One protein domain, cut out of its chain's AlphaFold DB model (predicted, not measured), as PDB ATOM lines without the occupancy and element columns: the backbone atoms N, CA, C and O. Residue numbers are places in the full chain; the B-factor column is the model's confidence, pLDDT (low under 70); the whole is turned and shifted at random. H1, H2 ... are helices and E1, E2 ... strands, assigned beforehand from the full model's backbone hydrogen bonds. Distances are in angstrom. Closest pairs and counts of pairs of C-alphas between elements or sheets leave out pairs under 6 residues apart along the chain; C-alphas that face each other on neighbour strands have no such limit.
ATOM      1  N   ASP A   2      24.295  50.281  36.402       58.44
ATOM      2  CA  ASP A   2      23.323  50.658  35.362       58.44
ATOM      3  C   ASP A   2      23.321  49.612  34.234       58.44
ATOM      4  O   ASP A   2      24.209  48.761  34.222       58.44
ATOM      5  N   GLU A   3      22.318  49.611  33.356       66.62
ATOM      6  CA  GLU A   3      22.102  48.528  32.379       66.62
ATOM      7  C   GLU A   3      23.228  48.459  31.333       66.62
ATOM      8  O   GLU A   3      23.817  49.490  30.969       66.62
ATOM      9  N   GLN A   4      23.538  47.243  30.866       68.69
ATOM     10  CA  GLN A   4      24.636  46.968  29.934       68.69
ATOM     11  C   GLN A   4      24.211  46.009  28.823       68.69
ATOM     12  O   GLN A   4      23.476  45.055  29.039       68.69
ATOM     13  N   ILE A   5      24.729  46.228  27.619       68.50
ATOM     14  CA  ILE A   5      24.476  45.356  26.471       68.50
ATOM     15  C   ILE A   5      25.798  44.806  25.952       68.50
ATOM     16  O   ILE A   5      26.753  45.550  25.768       68.50
ATOM     17  N   PHE A   6      25.854  43.509  25.687       67.19
ATOM     18  CA  PHE A   6      27.001  42.799  25.141       67.19
ATOM     19  C   PHE A   6      26.709  42.364  23.712       67.19
ATOM     20  O   PHE A   6      25.980  41.407  23.460       67.19
ATOM     21  N   ILE A   7      27.322  43.064  22.766       70.12
ATOM     22  CA  ILE A   7      27.320  42.719  21.350       70.12
ATOM     23  C   ILE A   7      28.631  41.990  21.061       70.12
ATOM     24  O   ILE A   7      29.662  42.591  20.745       70.12
ATOM     25  N   GLN A   8      28.580  40.667  21.194       62.75
ATOM     26  CA  GLN A   8      29.641  39.761  20.778       62.75
ATOM     27  C   GLN A   8      29.140  38.983  19.564       62.75
ATOM     28  O   GLN A   8      28.167  38.244  19.649       62.75
ATOM     29  N   LEU A   9      29.786  39.182  18.419       54.47
ATOM     30  CA  LEU A   9      29.520  38.437  17.194       54.47
ATOM     31  C   LEU A   9      30.747  37.568  16.928       54.47
ATOM     32  O   LEU A   9      31.657  37.978  16.218       54.47
ATOM     33  N   LEU A  10      30.838  36.398  17.564       49.88
ATOM     34  CA  LEU A  10      31.922  35.467  17.244       49.88
ATOM     35  C   LEU A  10      31.532  34.572  16.068       49.88
ATOM     36  O   LEU A  10      30.632  33.751  16.201       49.88
ATOM     37  N   GLU A  11      32.331  34.616  15.005       39.91
ATOM     38  CA  GLU A  11      32.874  33.398  14.408       39.91
ATOM     39  C   GLU A  11      34.358  33.333  14.773       39.91
ATOM     40  O   GLU A  11      35.104  34.296  14.597       39.91
ATOM     41  N   ASN A  12      34.792  32.200  15.318       38.00
ATOM     42  CA  ASN A  12      36.205  31.957  15.542       38.00
ATOM     43  C   ASN A  12      36.762  31.285  14.284       38.00
ATOM     44  O   ASN A  12      36.311  30.202  13.913       38.00
ATOM     45  N   ASN A  13      37.797  31.881  13.690       38.62
ATOM     46  CA  ASN A  13      38.710  31.227  12.749       38.62
ATOM     47  C   ASN A  13      39.550  30.144  13.468       38.62
ATOM     48  O   ASN A  13      40.777  30.123  13.384       38.62
ATOM     49  N   LEU A  14      38.907  29.235  14.205       37.50
ATOM     50  CA  LEU A  14      39.537  28.009  14.675       37.50
ATOM     51  C   LEU A  14      39.442  26.997  13.543       37.50
ATOM     52  O   LEU A  14      38.505  26.208  13.454       37.50
ATOM     53  N   THR A  15      40.460  27.009  12.694       42.12
ATOM     54  CA  THR A  15      40.671  26.094  11.568       42.12
ATOM     55  C   THR A  15      40.678  24.602  11.936       42.12
ATOM     56  O   THR A  15      40.852  23.789  11.041       42.12
ATOM     57  N   ASN A  16      40.460  24.204  13.200       38.91
ATOM     58  CA  ASN A  16      40.561  22.806  13.633       38.91
ATOM     59  C   ASN A  16      39.565  22.319  14.710       38.91
ATOM     60  O   ASN A  16      39.734  21.209  15.213       38.91
ATOM     61  N   SER A  17      38.496  23.048  15.052       37.00
ATOM     62  CA  SER A  17      37.471  22.519  15.976       37.00
ATOM     63  C   SER A  17      36.082  22.517  15.343       37.00
ATOM     64  O   SER A  17      35.521  23.571  15.069       37.00
ATOM     65  N   LYS A  18      35.487  21.327  15.185       35.78
ATOM     66  CA  LYS A  18      34.105  21.090  14.713       35.78
ATOM     67  C   LYS A  18      33.002  21.638  15.649       35.78
ATOM     68  O   LYS A  18      31.860  21.197  15.551       35.78
ATOM     69  N   SER A  19      33.303  22.566  16.558       34.44
ATOM     70  CA  SER A  19      32.304  23.222  17.407       34.44
ATOM     71  C   SER A  19      32.164  24.688  17.007       34.44
ATOM     72  O   SER A  19      32.958  25.540  17.403       34.44
ATOM     73  N   TYR A  20      31.126  24.973  16.226       38.81
ATOM     74  CA  TYR A  20      30.680  26.328  15.921       38.81
ATOM     75  C   TYR A  20      29.880  26.847  17.119       38.81
ATOM     76  O   TYR A  20      28.657  26.748  17.141       38.81
ATOM     77  N   VAL A  21      30.560  27.323  18.163       37.09
ATOM     78  CA  VAL A  21      29.886  28.019  19.269       37.09
ATOM     79  C   VAL A  21      30.022  29.514  19.024       37.09
ATOM     80  O   VAL A  21      30.990  30.151  19.431       37.09
ATOM     81  N   THR A  22      29.059  30.054  18.286       47.09
ATOM     82  CA  THR A  22      28.840  31.494  18.116       47.09
ATOM     83  C   THR A  22      28.287  32.076  19.416       47.09
ATOM     84  O   THR A  22      27.344  31.516  19.982       47.09
ATOM     85  N   GLN A  23      28.857  33.183  19.898       55.62
ATOM     86  CA  GLN A  23      28.346  33.878  21.084       55.62
ATOM     87  C   GLN A  23      27.079  34.680  20.732       55.62
ATOM     88  O   GLN A  23      27.046  35.320  19.682       55.62
ATOM     89  N   PRO A  24      26.028  34.628  21.565       59.56
ATOM     90  CA  PRO A  24      24.839  35.454  21.391       59.56
ATOM     91  C   PRO A  24      25.095  36.934  21.680       59.56
ATOM     92  O   PRO A  24      25.994  37.275  22.448       59.56
ATOM     93  N   ILE A  25      24.217  37.804  21.164       69.12
ATOM     94  CA  ILE A  25      24.083  39.155  21.717       69.12
ATOM     95  C   ILE A  25      23.304  39.028  23.028       69.12
ATOM     96  O   ILE A  25      22.176  38.527  23.032       69.12
ATOM     97  N   ILE A  26      23.918  39.460  24.127       68.12
ATOM     98  CA  ILE A  26      23.338  39.406  25.470       68.12
ATOM     99  C   ILE A  26      22.968  40.826  25.872       68.12
ATOM    100  O   ILE A  26      23.814  41.715  25.897       68.12
ATOM    101  N   LEU A  27      21.703  41.054  26.194       67.44
ATOM    102  CA  LEU A  27      21.236  42.314  26.750       67.44
ATOM    103  C   LEU A  27      21.009  42.125  28.255       67.44
ATOM    104  O   LEU A  27      20.182  41.298  28.627       67.44
ATOM    105  N   GLU A  28      21.717  42.853  29.116       65.56
ATOM    106  CA  GLU A  28      21.601  42.729  30.575       65.56
ATOM    107  C   GLU A  28      20.939  43.964  31.192       65.56
ATOM    108  O   GLU A  28      21.435  45.093  31.115       65.56
ATOM    109  N   PHE A  29      19.817  43.737  31.869       65.94
ATOM    110  CA  PHE A  29      18.996  44.781  32.466       65.94
ATOM    111  C   PHE A  29      18.777  44.528  33.959       65.94
ATOM    112  O   PHE A  29      18.786  43.396  34.446       65.94
ATOM    113  N   LYS A  30      18.567  45.607  34.716       61.25
ATOM    114  CA  LYS A  30      18.251  45.525  36.155       61.25
ATOM    115  C   LYS A  30      16.789  45.212  36.413       61.25
ATOM    116  O   LYS A  30      16.464  44.588  37.416       61.25
ATOM    117  N   THR A  31      15.921  45.741  35.563       64.81
ATOM    118  CA  THR A  31      14.484  45.499  35.596       64.81
ATOM    119  C   THR A  31      14.127  44.509  34.511       64.81
ATOM    120  O   THR A  31      14.795  44.472  33.477       64.81
ATOM    121  N   ASP A  32      13.061  43.746  34.728       67.75
ATOM    122  CA  ASP A  32      12.503  42.880  33.699       67.75
ATOM    123  C   ASP A  32      11.965  43.736  32.543       67.75
ATOM    124  O   ASP A  32      10.820  44.198  32.532       67.75
ATOM    125  N   VAL A  33      12.826  43.998  31.564       65.44
ATOM    126  CA  VAL A  33      12.469  44.741  30.358       65.44
ATOM    127  C   VAL A  33      11.763  43.859  29.347       65.44
ATOM    128  O   VAL A  33      11.379  44.372  28.306       65.44
ATOM    129  N   PHE A  34      11.509  42.576  29.609       66.06
ATOM    130  CA  PHE A  34      10.755  41.731  28.681       66.06
ATOM    131  C   PHE A  34       9.369  42.327  28.377       66.06
ATOM    132  O   PHE A  34       8.891  42.299  27.237       66.06
ATOM    133  N   LEU A  35       8.774  42.993  29.376       65.94
ATOM    134  CA  LEU A  35       7.534  43.762  29.243       65.94
ATOM    135  C   LEU A  35       7.655  44.946  28.267       65.94
ATOM    136  O   LEU A  35       6.711  45.232  27.528       65.94
ATOM    137  N   ILE A  36       8.812  45.611  28.237       74.38
ATOM    138  CA  ILE A  36       9.084  46.785  27.394       74.38
ATOM    139  C   ILE A  36       9.586  46.354  26.010       74.38
ATOM    140  O   ILE A  36       9.134  46.887  24.998       74.38
ATOM    141  N   ILE A  37      10.449  45.337  25.936       79.56
ATOM    142  CA  ILE A  37      10.968  44.747  24.699       79.56
ATOM    143  C   ILE A  37       9.800  44.326  23.809       79.56
ATOM    144  O   ILE A  37       9.753  44.721  22.651       79.56
ATOM    145  N   ASN A  38       8.792  43.632  24.339       81.06
ATOM    146  CA  ASN A  38       7.600  43.286  23.561       81.06
ATOM    147  C   ASN A  38       6.903  44.526  22.954       81.06
ATOM    148  O   ASN A  38       6.518  44.518  21.784       81.06
ATOM    149  N   GLN A  39       6.761  45.616  23.718       84.19
ATOM    150  CA  GLN A  39       6.161  46.862  23.222       84.19
ATOM    151  C   GLN A  39       7.017  47.527  22.136       84.19
ATOM    152  O   GLN A  39       6.475  47.992  21.132       84.19
ATOM    153  N   ILE A  40       8.339  47.521  22.300       87.62
ATOM    154  CA  ILE A  40       9.300  48.024  21.313       87.62
ATOM    155  C   ILE A  40       9.210  47.217  20.021       87.62
ATOM    156  O   ILE A  40       9.082  47.789  18.938       87.62
ATOM    157  N   LEU A  41       9.204  45.889  20.130       88.88
ATOM    158  CA  LEU A  41       9.155  44.973  18.993       88.88
ATOM    159  C   LEU A  41       7.845  45.075  18.211       88.88
ATOM    160  O   LEU A  41       7.865  44.968  16.989       88.88
ATOM    161  N   LYS A  42       6.715  45.371  18.869       87.50
ATOM    162  CA  LYS A  42       5.447  45.670  18.176       87.50
ATOM    163  C   LYS A  42       5.533  46.891  17.255       87.50
ATOM    164  O   LYS A  42       4.755  46.990  16.313       87.50
ATOM    165  N   GLN A  43       6.452  47.817  17.523       89.88
ATOM    166  CA  GLN A  43       6.681  49.006  16.696       89.88
ATOM    167  C   GLN A  43       7.757  48.775  15.617       89.88
ATOM    168  O   GLN A  43       7.931  49.615  14.729       89.88
ATOM    169  N   TYR A  44       8.471  47.645  15.663       92.00
ATOM    170  CA  TYR A  44       9.549  47.334  14.730       92.00
ATOM    171  C   TYR A  44       9.001  46.884  13.371       92.00
ATOM    172  O   TYR A  44       8.755  45.708  13.128       92.00
ATOM    173  N   LYS A  45       8.838  47.837  12.445       88.88
ATOM    174  CA  LYS A  45       8.205  47.619  11.126       88.88
ATOM    175  C   LYS A  45       8.874  46.558  10.243       88.88
ATOM    176  O   LYS A  45       8.232  46.061   9.325       88.88
ATOM    177  N   LYS A  46      10.154  46.250  10.480       88.69
ATOM    178  CA  LYS A  46      10.917  45.254   9.709       88.69
ATOM    179  C   LYS A  46      10.636  43.809  10.150       88.69
ATOM    180  O   LYS A  46      11.105  42.890   9.490       88.69
ATOM    181  N   GLY A  47       9.920  43.598  11.257       88.62
ATOM    182  CA  GLY A  47       9.685  42.267  11.808       88.62
ATOM    183  C   GLY A  47       8.245  42.014  12.229       88.62
ATOM    184  O   GLY A  47       7.443  42.934  12.395       88.62
ATOM    185  N   LYS A  48       7.924  40.738  12.436       92.12
ATOM    186  CA  LYS A  48       6.634  40.281  12.956       92.12
ATOM    187  C   LYS A  48       6.846  39.304  14.103       92.12
ATOM    188  O   LYS A  48       7.575  38.330  13.963       92.12
ATOM    189  N   ILE A  49       6.172  39.529  15.228       91.38
ATOM    190  CA  ILE A  49       6.147  38.565  16.335       91.38
ATOM    191  C   ILE A  49       5.296  37.359  15.910       91.38
ATOM    192  O   ILE A  49       4.109  37.517  15.615       91.38
ATOM    193  N   ILE A  50       5.893  36.166  15.889       92.19
ATOM    194  CA  ILE A  50       5.204  34.895  15.597       92.19
ATOM    195  C   ILE A  50       4.880  34.146  16.888       92.19
ATOM    196  O   ILE A  50       3.820  33.531  17.001       92.19
ATOM    197  N   LYS A  51       5.774  34.211  17.876       90.12
ATOM    198  CA  LYS A  51       5.589  33.584  19.186       90.12
ATOM    199  C   LYS A  51       5.964  34.576  20.270       90.12
ATOM    200  O   LYS A  51       6.952  35.293  20.143       90.12
ATOM    201  N   ASN A  52       5.174  34.605  21.331       89.88
ATOM    202  CA  ASN A  52       5.446  35.413  22.507       89.88
ATOM    203  C   ASN A  52       4.908  34.673  23.728       89.88
ATOM    204  O   ASN A  52       3.694  34.556  23.900       89.88
ATOM    205  N   ASN A  53       5.813  34.117  24.522       86.12
ATOM    206  CA  ASN A  53       5.502  33.529  25.816       86.12
ATOM    207  C   ASN A  53       6.382  34.181  26.891       86.12
ATOM    208  O   ASN A  53       7.175  35.063  26.591       86.12
ATOM    209  N   THR A  54       6.246  33.750  28.142       78.88
ATOM    210  CA  THR A  54       6.932  34.369  29.287       78.88
ATOM    211  C   THR A  54       8.458  34.369  29.200       78.88
ATOM    212  O   THR A  54       9.082  35.221  29.818       78.88
ATOM    213  N   ASN A  55       9.059  33.439  28.452       82.25
ATOM    214  CA  ASN A  55      10.509  33.227  28.456       82.25
ATOM    215  C   ASN A  55      11.143  33.434  27.073       82.25
ATOM    216  O   ASN A  55      12.366  33.444  26.959       82.25
ATOM    217  N   GLU A  56      10.338  33.560  26.019       87.25
ATOM    218  CA  GLU A  56      10.793  33.583  24.635       87.25
ATOM    219  C   GLU A  56       9.868  34.421  23.739       87.25
ATOM    220  O   GLU A  56       8.646  34.217  23.688       87.25
ATOM    221  N   ILE A  57      10.474  35.316  22.957       88.25
ATOM    222  CA  ILE A  57       9.839  35.996  21.823       88.25
ATOM    223  C   ILE A  57      10.508  35.503  20.540       88.25
ATOM    224  O   ILE A  57      11.720  35.618  20.399       88.25
ATOM    225  N   ILE A  58       9.718  35.012  19.583       89.00
ATOM    226  CA  ILE A  58      10.194  34.689  18.233       89.00
ATOM    227  C   ILE A  58       9.669  35.735  17.258       89.00
ATOM    228  O   ILE A  58       8.455  35.930  17.119       89.00
ATOM    229  N   LEU A  59      10.601  36.377  16.566       91.25
ATOM    230  CA  LEU A  59      10.379  37.346  15.504       91.25
ATOM    231  C   LEU A  59      10.711  36.715  14.155       91.25
ATOM    232  O   LEU A  59      11.721  36.034  14.024       91.25
ATOM    233  N   GLU A  60       9.916  37.012  13.138       90.19
ATOM    234  CA  GLU A  60      10.305  36.836  11.743       90.19
ATOM    235  C   GLU A  60      10.740  38.175  11.156       90.19
ATOM    236  O   GLU A  60       9.985  39.148  11.199       90.19
ATOM    237  N   ILE A  61      11.965  38.222  10.630       88.88
ATOM    238  CA  ILE A  61      12.570  39.378   9.957       88.88
ATOM    239  C   ILE A  61      13.252  38.858   8.687       88.88
ATOM    240  O   ILE A  61      14.122  37.994   8.771       88.88
ATOM    241  N   ASP A  62      12.864  39.357   7.513       85.31
ATOM    242  CA  ASP A  62      13.391  38.927   6.204       85.31
ATOM    243  C   ASP A  62      13.442  37.393   6.008       85.31
ATOM    244  O   ASP A  62      14.463  36.843   5.577       85.31
ATOM    245  N   ASN A  63      12.351  36.684   6.335       81.06
ATOM    246  CA  ASN A  63      12.246  35.213   6.308       81.06
ATOM    247  C   ASN A  63      13.241  34.497   7.247       81.06
ATOM    248  O   ASN A  63      13.632  33.347   7.011       81.06
ATOM    249  N   LYS A  64      13.702  35.182   8.298       83.38
ATOM    250  CA  LYS A  64      14.554  34.608   9.341       83.38
ATOM    251  C   LYS A  64      13.869  34.663  10.682       83.38
ATOM    252  O   LYS A  64      13.299  35.688  11.044       83.38
ATOM    253  N   LEU A  65      13.976  33.567  11.419       85.94
ATOM    254  CA  LEU A  65      13.470  33.460  12.773       85.94
ATOM    255  C   LEU A  65      14.551  33.904  13.753       85.94
ATOM    256  O   LEU A  65      15.627  33.313  13.822       85.94
ATOM    257  N   ILE A  66      14.257  34.956  14.507       85.19
ATOM    258  CA  ILE A  66      15.094  35.475  15.583       85.19
ATOM    259  C   ILE A  66      14.401  35.162  16.906       85.19
ATOM    260  O   ILE A  66      13.247  35.542  17.095       85.19
ATOM    261  N   SER A  67      15.095  34.484  17.813       84.94
ATOM    262  CA  SER A  67      14.630  34.227  19.172       84.94
ATOM    263  C   SER A  67      15.279  35.205  20.150       84.94
ATOM    264  O   SER A  67      16.481  35.471  20.071       84.94
ATOM    265  N   ILE A  68      14.458  35.760  21.038       86.00
ATOM    266  CA  ILE A  68      14.859  36.555  22.195       86.00
ATOM    267  C   ILE A  68      14.443  35.767  23.431       86.00
ATOM    268  O   ILE A  68      13.254  35.705  23.754       86.00
ATOM    269  N   THR A  69      15.416  35.177  24.111       82.25
ATOM    270  CA  THR A  69      15.186  34.279  25.245       82.25
ATOM    271  C   THR A  69      15.620  34.947  26.536       82.25
ATOM    272  O   THR A  69      16.729  35.472  26.612       82.25
ATOM    273  N   ASN A  70      14.768  34.909  27.558       79.38
ATOM    274  CA  ASN A  70      15.155  35.287  28.911       79.38
ATOM    275  C   ASN A  70      16.102  34.219  29.486       79.38
ATOM    276  O   ASN A  70      15.769  33.034  29.538       79.38
ATOM    277  N   LEU A  71      17.290  34.649  29.881       72.44
ATOM    278  CA  LEU A  71      18.274  33.863  30.594       72.44
ATOM    279  C   LEU A  71      18.129  34.199  32.080       72.44
ATOM    280  O   LEU A  71      18.547  35.270  32.519       72.44
ATOM    281  N   ASP A  72      17.573  33.275  32.865       62.19
ATOM    282  CA  ASP A  72      17.560  33.387  34.328       62.19
ATOM    283  C   ASP A  72      18.996  33.236  34.871       62.19
ATOM    284  O   ASP A  72      19.431  32.154  35.272       62.19
ATOM    285  N   ILE A  73      19.769  34.324  34.845       57.66
ATOM    286  CA  ILE A  73      21.159  34.374  35.313       57.66
ATOM    287  C   ILE A  73      21.262  35.376  36.471       57.66
ATOM    288  O   ILE A  73      21.518  36.562  36.287       57.66
ATOM    289  N   ASN A  74      21.163  34.873  37.707       54.00
ATOM    290  CA  ASN A  74      21.431  35.620  38.948       54.00
ATOM    291  C   ASN A  74      20.707  36.994  39.042       54.00
ATOM    292  O   ASN A  74      19.570  37.130  38.620       54.00
ATOM    293  N   LYS A  75      21.315  38.004  39.694       57.25
ATOM    294  CA  LYS A  75      20.711  39.295  40.113       57.25
ATOM    295  C   LYS A  75      20.258  40.230  38.966       57.25
ATOM    296  O   LYS A  75      19.872  41.361  39.262       57.25
ATOM    297  N   PHE A  76      20.344  39.807  37.707       59.31
ATOM    298  CA  PHE A  76      20.018  40.604  36.522       59.31
ATOM    299  C   PHE A  76      19.051  39.846  35.612       59.31
ATOM    300  O   PHE A  76      19.034  38.618  35.596       59.31
ATOM    301  N   HIS A  77      18.271  40.592  34.835       66.00
ATOM    302  CA  HIS A  77      17.487  40.038  33.741       66.00
ATOM    303  C   HIS A  77      18.337  40.088  32.471       66.00
ATOM    304  O   HIS A  77      18.598  41.169  31.939       66.00
ATOM    305  N   SER A  78      18.793  38.927  32.006       68.19
ATOM    306  CA  SER A  78      19.629  38.813  30.812       68.19
ATOM    307  C   SER A  78      18.807  38.246  29.663       68.19
ATOM    308  O   SER A  78      18.096  37.265  29.833       68.19
ATOM    309  N   TYR A  79      18.911  38.824  28.470       72.00
ATOM    310  CA  TYR A  79      18.191  38.351  27.290       72.00
ATOM    311  C   TYR A  79      19.165  38.017  26.177       72.00
ATOM    312  O   TYR A  79      20.001  38.833  25.795       72.00
ATOM    313  N   GLN A  80      19.030  36.816  25.639       78.94
ATOM    314  CA  GLN A  80      19.816  36.328  24.521       78.94
ATOM    315  C   GLN A  80      19.056  36.549  23.221       78.94
ATOM    316  O   GLN A  80      17.948  36.044  23.073       78.94
ATOM    317  N   ILE A  81      19.673  37.246  22.266       77.75
ATOM    318  CA  ILE A  81      19.131  37.428  20.915       77.75
ATOM    319  C   ILE A  81      19.939  36.582  19.932       77.75
ATOM    320  O   ILE A  81      21.150  36.769  19.786       77.75
ATOM    321  N   VAL A  82      19.265  35.652  19.256       72.62
ATOM    322  CA  VAL A  82      19.881  34.699  18.321       72.62
ATOM    323  C   VAL A  82      19.018  34.461  17.092       72.62
ATOM    324  O   VAL A  82      17.795  34.449  17.165       72.62
ATOM    325  N   ASN A  83      19.652  34.207  15.951       70.38
ATOM    326  CA  ASN A  83      18.968  33.645  14.787       70.38
ATOM    327  C   ASN A  83      18.833  32.121  14.975       70.38
ATOM    328  O   ASN A  83      19.799  31.470  15.367       70.38
ATOM    329  N   ILE A  84      17.650  31.555  14.732       71.56
ATOM    330  CA  ILE A  84      17.330  30.132  14.967       71.56
ATOM    331  C   ILE A  84      16.933  29.378  13.688       71.56
ATOM    332  O   ILE A  84      16.406  28.270  13.765       71.56
ATOM    333  N   ASN A  85      17.176  29.948  12.502       67.12
ATOM    334  CA  ASN A  85      16.915  29.252  11.240       67.12
ATOM    335  C   ASN A  85      17.710  27.933  11.132       67.12
ATOM    336  O   ASN A  85      18.925  27.910  11.327       67.12
ATOM    337  N   GLU A  86      17.038  26.852  10.721       53.00
ATOM    338  CA  GLU A  86      17.585  25.481  10.676       53.00
ATOM    339  C   GLU A  86      18.707  25.266   9.631       53.00
ATOM    340  O   GLU A  86      19.469  24.301   9.712       53.00
ATOM    341  N   ASN A  87      18.864  26.178   8.660       55.75
ATOM    342  CA  ASN A  87      19.888  26.078   7.616       55.75
ATOM    343  C   ASN A  87      21.209  26.755   8.036       55.75
ATOM    344  O   ASN A  87      21.269  27.958   8.285       55.75
ATOM    345  N   LYS A  88      22.274  25.938   8.077       50.97
ATOM    346  CA  LYS A  88      23.610  26.102   8.695       50.97
ATOM    347  C   LYS A  88      24.485  27.284   8.242       50.97
ATOM    348  O   LYS A  88      25.651  27.102   7.904       50.97
ATOM    349  N   ASN A  89      23.984  28.507   8.289       53.47
ATOM    350  CA  ASN A  89      24.874  29.662   8.335       53.47
ATOM    351  C   ASN A  89      24.232  30.765   9.168       53.47
ATOM    352  O   ASN A  89      23.850  31.812   8.653       53.47
ATOM    353  N   ILE A  90      24.025  30.462  10.454       50.66
ATOM    354  CA  ILE A  90      23.235  31.265  11.395       50.66
ATOM    355  C   ILE A  90      23.749  32.720  11.459       50.66
ATOM    356  O   ILE A  90      22.943  33.629  11.647       50.66
ATOM    357  N   TYR A  91      25.024  32.967  11.131       55.19
ATOM    358  CA  TYR A  91      25.664  34.284  11.210       55.19
ATOM    359  C   TYR A  91      26.523  34.654   9.984       55.19
ATOM    360  O   TYR A  91      27.596  35.232  10.132       55.19
ATOM    361  N   ASN A  92      26.049  34.401   8.753       65.75
ATOM    362  CA  ASN A  92      26.624  35.112   7.598       65.75
ATOM    363  C   ASN A  92      26.431  36.638   7.753       65.75
ATOM    364  O   ASN A  92      25.552  37.075   8.495       65.75
ATOM    365  N   GLU A  93      27.213  37.461   7.048       68.25
ATOM    366  CA  GLU A  93      27.191  38.932   7.187       68.25
ATOM    367  C   GLU A  93      25.765  39.520   7.169       68.25
ATOM    368  O   GLU A  93      25.398  40.329   8.021       68.25
ATOM    369  N   ARG A  94      24.905  39.027   6.269       74.12
ATOM    370  CA  ARG A  94      23.501  39.452   6.165       74.12
ATOM    371  C   ARG A  94      22.656  39.052   7.381       74.12
ATOM    372  O   ARG A  94      21.677  39.726   7.689       74.12
ATOM    373  N   ASN A  95      22.944  37.935   8.039       72.81
ATOM    374  CA  ASN A  95      22.278  37.535   9.281       72.81
ATOM    375  C   ASN A  95      22.754  38.383  10.463       72.81
ATOM    376  O   ASN A  95      21.918  38.862  11.229       72.81
ATOM    377  N   SER A  96      24.063  38.610  10.571       74.88
ATOM    378  CA  SER A  96      24.654  39.460  11.611       74.88
ATOM    379  C   SER A  96      24.118  40.887  11.537       74.88
ATOM    380  O   SER A  96      23.793  41.467  12.567       74.88
ATOM    381  N   LEU A  97      23.917  41.416  10.327       78.94
ATOM    382  CA  LEU A  97      23.306  42.728  10.120       78.94
ATOM    383  C   LEU A  97      21.865  42.813  10.619       78.94
ATOM    384  O   LEU A  97      21.507  43.794  11.256       78.94
ATOM    385  N   ILE A  98      21.042  41.788  10.390       83.31
ATOM    386  CA  ILE A  98      19.652  41.787  10.875       83.31
ATOM    387  C   ILE A  98      19.597  41.802  12.403       83.31
ATOM    388  O   ILE A  98      18.792  42.524  12.989       83.31
ATOM    389  N   LEU A  99      20.456  41.009  13.045       81.81
ATOM    390  CA  LEU A  99      20.562  40.983  14.502       81.81
ATOM    391  C   LEU A  99      21.069  42.316  15.048       81.81
ATOM    392  O   LEU A  99      20.531  42.823  16.029       81.81
ATOM    393  N   PHE A 100      22.069  42.897  14.388       83.12
ATOM    394  CA  PHE A 100      22.626  44.190  14.751       83.12
ATOM    395  C   PHE A 100      21.598  45.321  14.618       83.12
ATOM    396  O   PHE A 100      21.430  46.102  15.552       83.12
ATOM    397  N   ASP A 101      20.852  45.365  13.512       86.50
ATOM    398  CA  ASP A 101      19.756  46.314  13.281       86.50
ATOM    399  C   ASP A 101      18.677  46.205  14.364       86.50
ATOM    400  O   ASP A 101      18.215  47.218  14.892       86.50
ATOM    401  N   LEU A 102      18.286  44.977  14.714       87.81
ATOM    402  CA  LEU A 102      17.303  44.724  15.763       87.81
ATOM    403  C   LEU A 102      17.796  45.229  17.126       87.81
ATOM    404  O   LEU A 102      17.053  45.889  17.850       87.81
ATOM    405  N   VAL A 103      19.048  44.935  17.470       86.25
ATOM    406  CA  VAL A 103      19.652  45.341  18.745       86.25
ATOM    407  C   VAL A 103      19.808  46.854  18.817       86.25
ATOM    408  O   VAL A 103      19.435  47.445  19.826       86.25
ATOM    409  N   ASN A 104      20.260  47.497  17.740       88.12
ATOM    410  CA  ASN A 104      20.323  48.956  17.661       88.12
ATOM    411  C   ASN A 104      18.951  49.597  17.808       88.12
ATOM    412  O   ASN A 104      18.822  50.592  18.512       88.12
ATOM    413  N   TYR A 105      17.919  49.008  17.208       89.62
ATOM    414  CA  TYR A 105      16.556  49.486  17.383       89.62
ATOM    415  C   TYR A 105      16.090  49.374  18.846       89.62
ATOM    416  O   TYR A 105      15.498  50.313  19.378       89.62
ATOM    417  N   ILE A 106      16.394  48.261  19.528       87.00
ATOM    418  CA  ILE A 106      16.103  48.101  20.964       87.00
ATOM    419  C   ILE A 106      16.864  49.143  21.793       87.00
ATOM    420  O   ILE A 106      16.271  49.754  22.682       87.00
ATOM    421  N   ILE A 107      18.145  49.374  21.485       85.62
ATOM    422  CA  ILE A 107      18.979  50.384  22.146       85.62
ATOM    423  C   ILE A 107      18.383  51.776  21.970       85.62
ATOM    424  O   ILE A 107      18.184  52.476  22.953       85.62
ATOM    425  N   GLU A 108      18.049  52.167  20.742       87.06
ATOM    426  CA  GLU A 108      17.499  53.487  20.427       87.06
ATOM    427  C   GLU A 108      16.205  53.757  21.213       87.06
ATOM    428  O   GLU A 108      16.021  54.840  21.771       87.06
ATOM    429  N   LYS A 109      15.317  52.759  21.314       87.56
ATOM    430  CA  LYS A 109      14.045  52.895  22.043       87.56
ATOM    431  C   LYS A 109      14.183  52.827  23.566       87.56
ATOM    432  O   LYS A 109      13.270  53.278  24.251       87.56
ATOM    433  N   ASN A 110      15.312  52.341  24.083       81.25
ATOM    434  CA  ASN A 110      15.606  52.229  25.517       81.25
ATOM    435  C   ASN A 110      16.851  53.017  25.956       81.25
ATOM    436  O   ASN A 110      17.389  52.764  27.033       81.25
ATOM    437  N   GLN A 111      17.326  53.972  25.156       77.00
ATOM    438  CA  GLN A 111      18.633  54.602  25.374       77.00
ATOM    439  C   GLN A 111      18.783  55.254  26.757       77.00
ATOM    440  O   GLN A 111      19.883  55.316  27.288       77.00
ATOM    441  N   ASN A 112      17.678  55.707  27.361       78.25
ATOM    442  CA  ASN A 112      17.683  56.341  28.681       78.25
ATOM    443  C   ASN A 112      18.002  55.361  29.820       78.25
ATOM    444  O   ASN A 112      18.408  55.791  30.898       78.25
ATOM    445  N   SER A 113      17.791  54.066  29.596       76.56
ATOM    446  CA  SER A 113      18.002  53.019  30.595       76.56
ATOM    447  C   SER A 113      19.363  52.329  30.412       76.56
ATOM    448  O   SER A 113      19.990  51.909  31.388       76.56
ATOM    449  N   ILE A 114      19.877  52.314  29.177       79.44
ATOM    450  CA  ILE A 114      21.148  51.687  28.799       79.44
ATOM    451  C   ILE A 114      22.293  52.666  29.020       79.44
ATOM    452  O   ILE A 114      22.342  53.721  28.395       79.44
ATOM    453  N   ARG A 115      23.272  52.303  29.852       81.56
ATOM    454  CA  ARG A 115      24.446  53.160  30.070       81.56
ATOM    455  C   ARG A 115      25.615  52.793  29.166       81.56
ATOM    456  O   ARG A 115      26.298  53.694  28.677       81.56
ATOM    457  N   HIS A 116      25.850  51.497  28.954       84.88
ATOM    458  CA  HIS A 116      27.010  51.026  28.200       84.88
ATOM    459  C   HIS A 116      26.686  49.898  27.226       84.88
ATOM    460  O   HIS A 116      25.802  49.073  27.461       84.88
ATOM    461  N   ILE A 117      27.473  49.848  26.153       85.75
ATOM    462  CA  ILE A 117      27.433  48.817  25.124       85.75
ATOM    463  C   ILE A 117      28.844  48.273  24.932       85.75
ATOM    464  O   ILE A 117      29.772  48.988  24.564       85.75
ATOM    465  N   ASN A 118      29.003  46.986  25.194       83.62
ATOM    466  CA  ASN A 118      30.214  46.226  24.964       83.62
ATOM    467  C   ASN A 118      30.193  45.704  23.527       83.62
ATOM    468  O   ASN A 118      29.504  44.730  23.234       83.62
ATOM    469  N   PHE A 119      30.940  46.346  22.630       83.38
ATOM    470  CA  PHE A 119      31.127  45.894  21.254       83.38
ATOM    471  C   PHE A 119      32.519  45.285  21.098       83.38
ATOM    472  O   PHE A 119      33.544  45.968  21.230       83.38
TER     473      PHE A 119
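Overview. This is residues 2 to 119 of the 236 residues of an uncharacterized protein of Ureaplasma parvum serovar 3 (strain ATCC 27815 / 27 / NCTC 11736) (UniProt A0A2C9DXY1). A twisted sheet of seven strands bends part way round the long helix H2; the short helix H1 packs beside one end of H2 on the same face, and the other face is bare. These are two layers, helices on one face of a sheet, and residues 13 to 19 of the loop between E1 and E2 stick out. The printed part has 118 residues, with two named helices and seven named strands along the chain as E1 E2 H1 E3 E4 E5 E6 H2 E7. The sheet is mixed, in the order E3 E4 E5 E6 E2 E1 E7, and the class is mixed, helices and strands. The whole is compact, with a radius of gyration of the C-alphas of 14.2 A and spans of 42 by 29 by 23 A.

Arrangement. E1, residues 3 to 7, and E2, residues 25 to 29, form an antiparallel hairpin, with N 6 and O 26 2.7 A apart. E3, residues 47 to 52, E4, residues 56 to 61, E5, residues 64 to 73, and E6, residues 76 to 83, form a meander, each strand the antiparallel neighbour of the one before; N 48 and O 60, N 59 and O 66, and N 71 and O 78 are 2.9, 2.8 and 2.7 A apart. E6 is also antiparallel to E2, with N 79 and O 27 2.8 A apart. H1, residues 34 to 42, is on the sheet at a height of 8.3 A, over E5 and only just over E4 with 3 C-alphas; it runs along the strands, at 8 degrees to E5 on the local plane. H2, residues 93 to 109, is on the same face; its closest C-alphas to E6 are those of Leu 99 and Val 82, 7.4 A. With residues 106 to 109 alone H2 touches H1, closest at the C-alphas of Ile 106 and Ile 40, 6.8 A; they run opposite ways at a steep tilt of 68 degrees, only just short of about perpendicular. E7, residues 114 to 119, is parallel to E1, with N 118 and O 5 2.7 A apart. E6, H2 and E7 form a split strand-helix-strand unit, two strands running the same way with E2 and E1 between them, and its crossover is right-handed. Every O i to N i+4 pair is within hydrogen-bond range in H2, and 4 of 5 in H1.

Along the chain. E1 begins at C-alpha 3 (22.102, 48.528, 32.379). E5 is 26.8 A long, H2 24.3 A and E6 22.8 A. E7 ends at C-alpha 119 (31.127, 45.894, 21.254).

Size, cuts and confidence. The C-alphas farthest apart, those of Asn 16 and Asn 112, are 43.3 A apart. The printed part has no cut, and the link from E1 to E2, 17 residues, is long. The mean pLDDT of the printed part is 72.1; residues 2 to 6, 8 to 35, 72 to 78 and 85 to 93 are under 70.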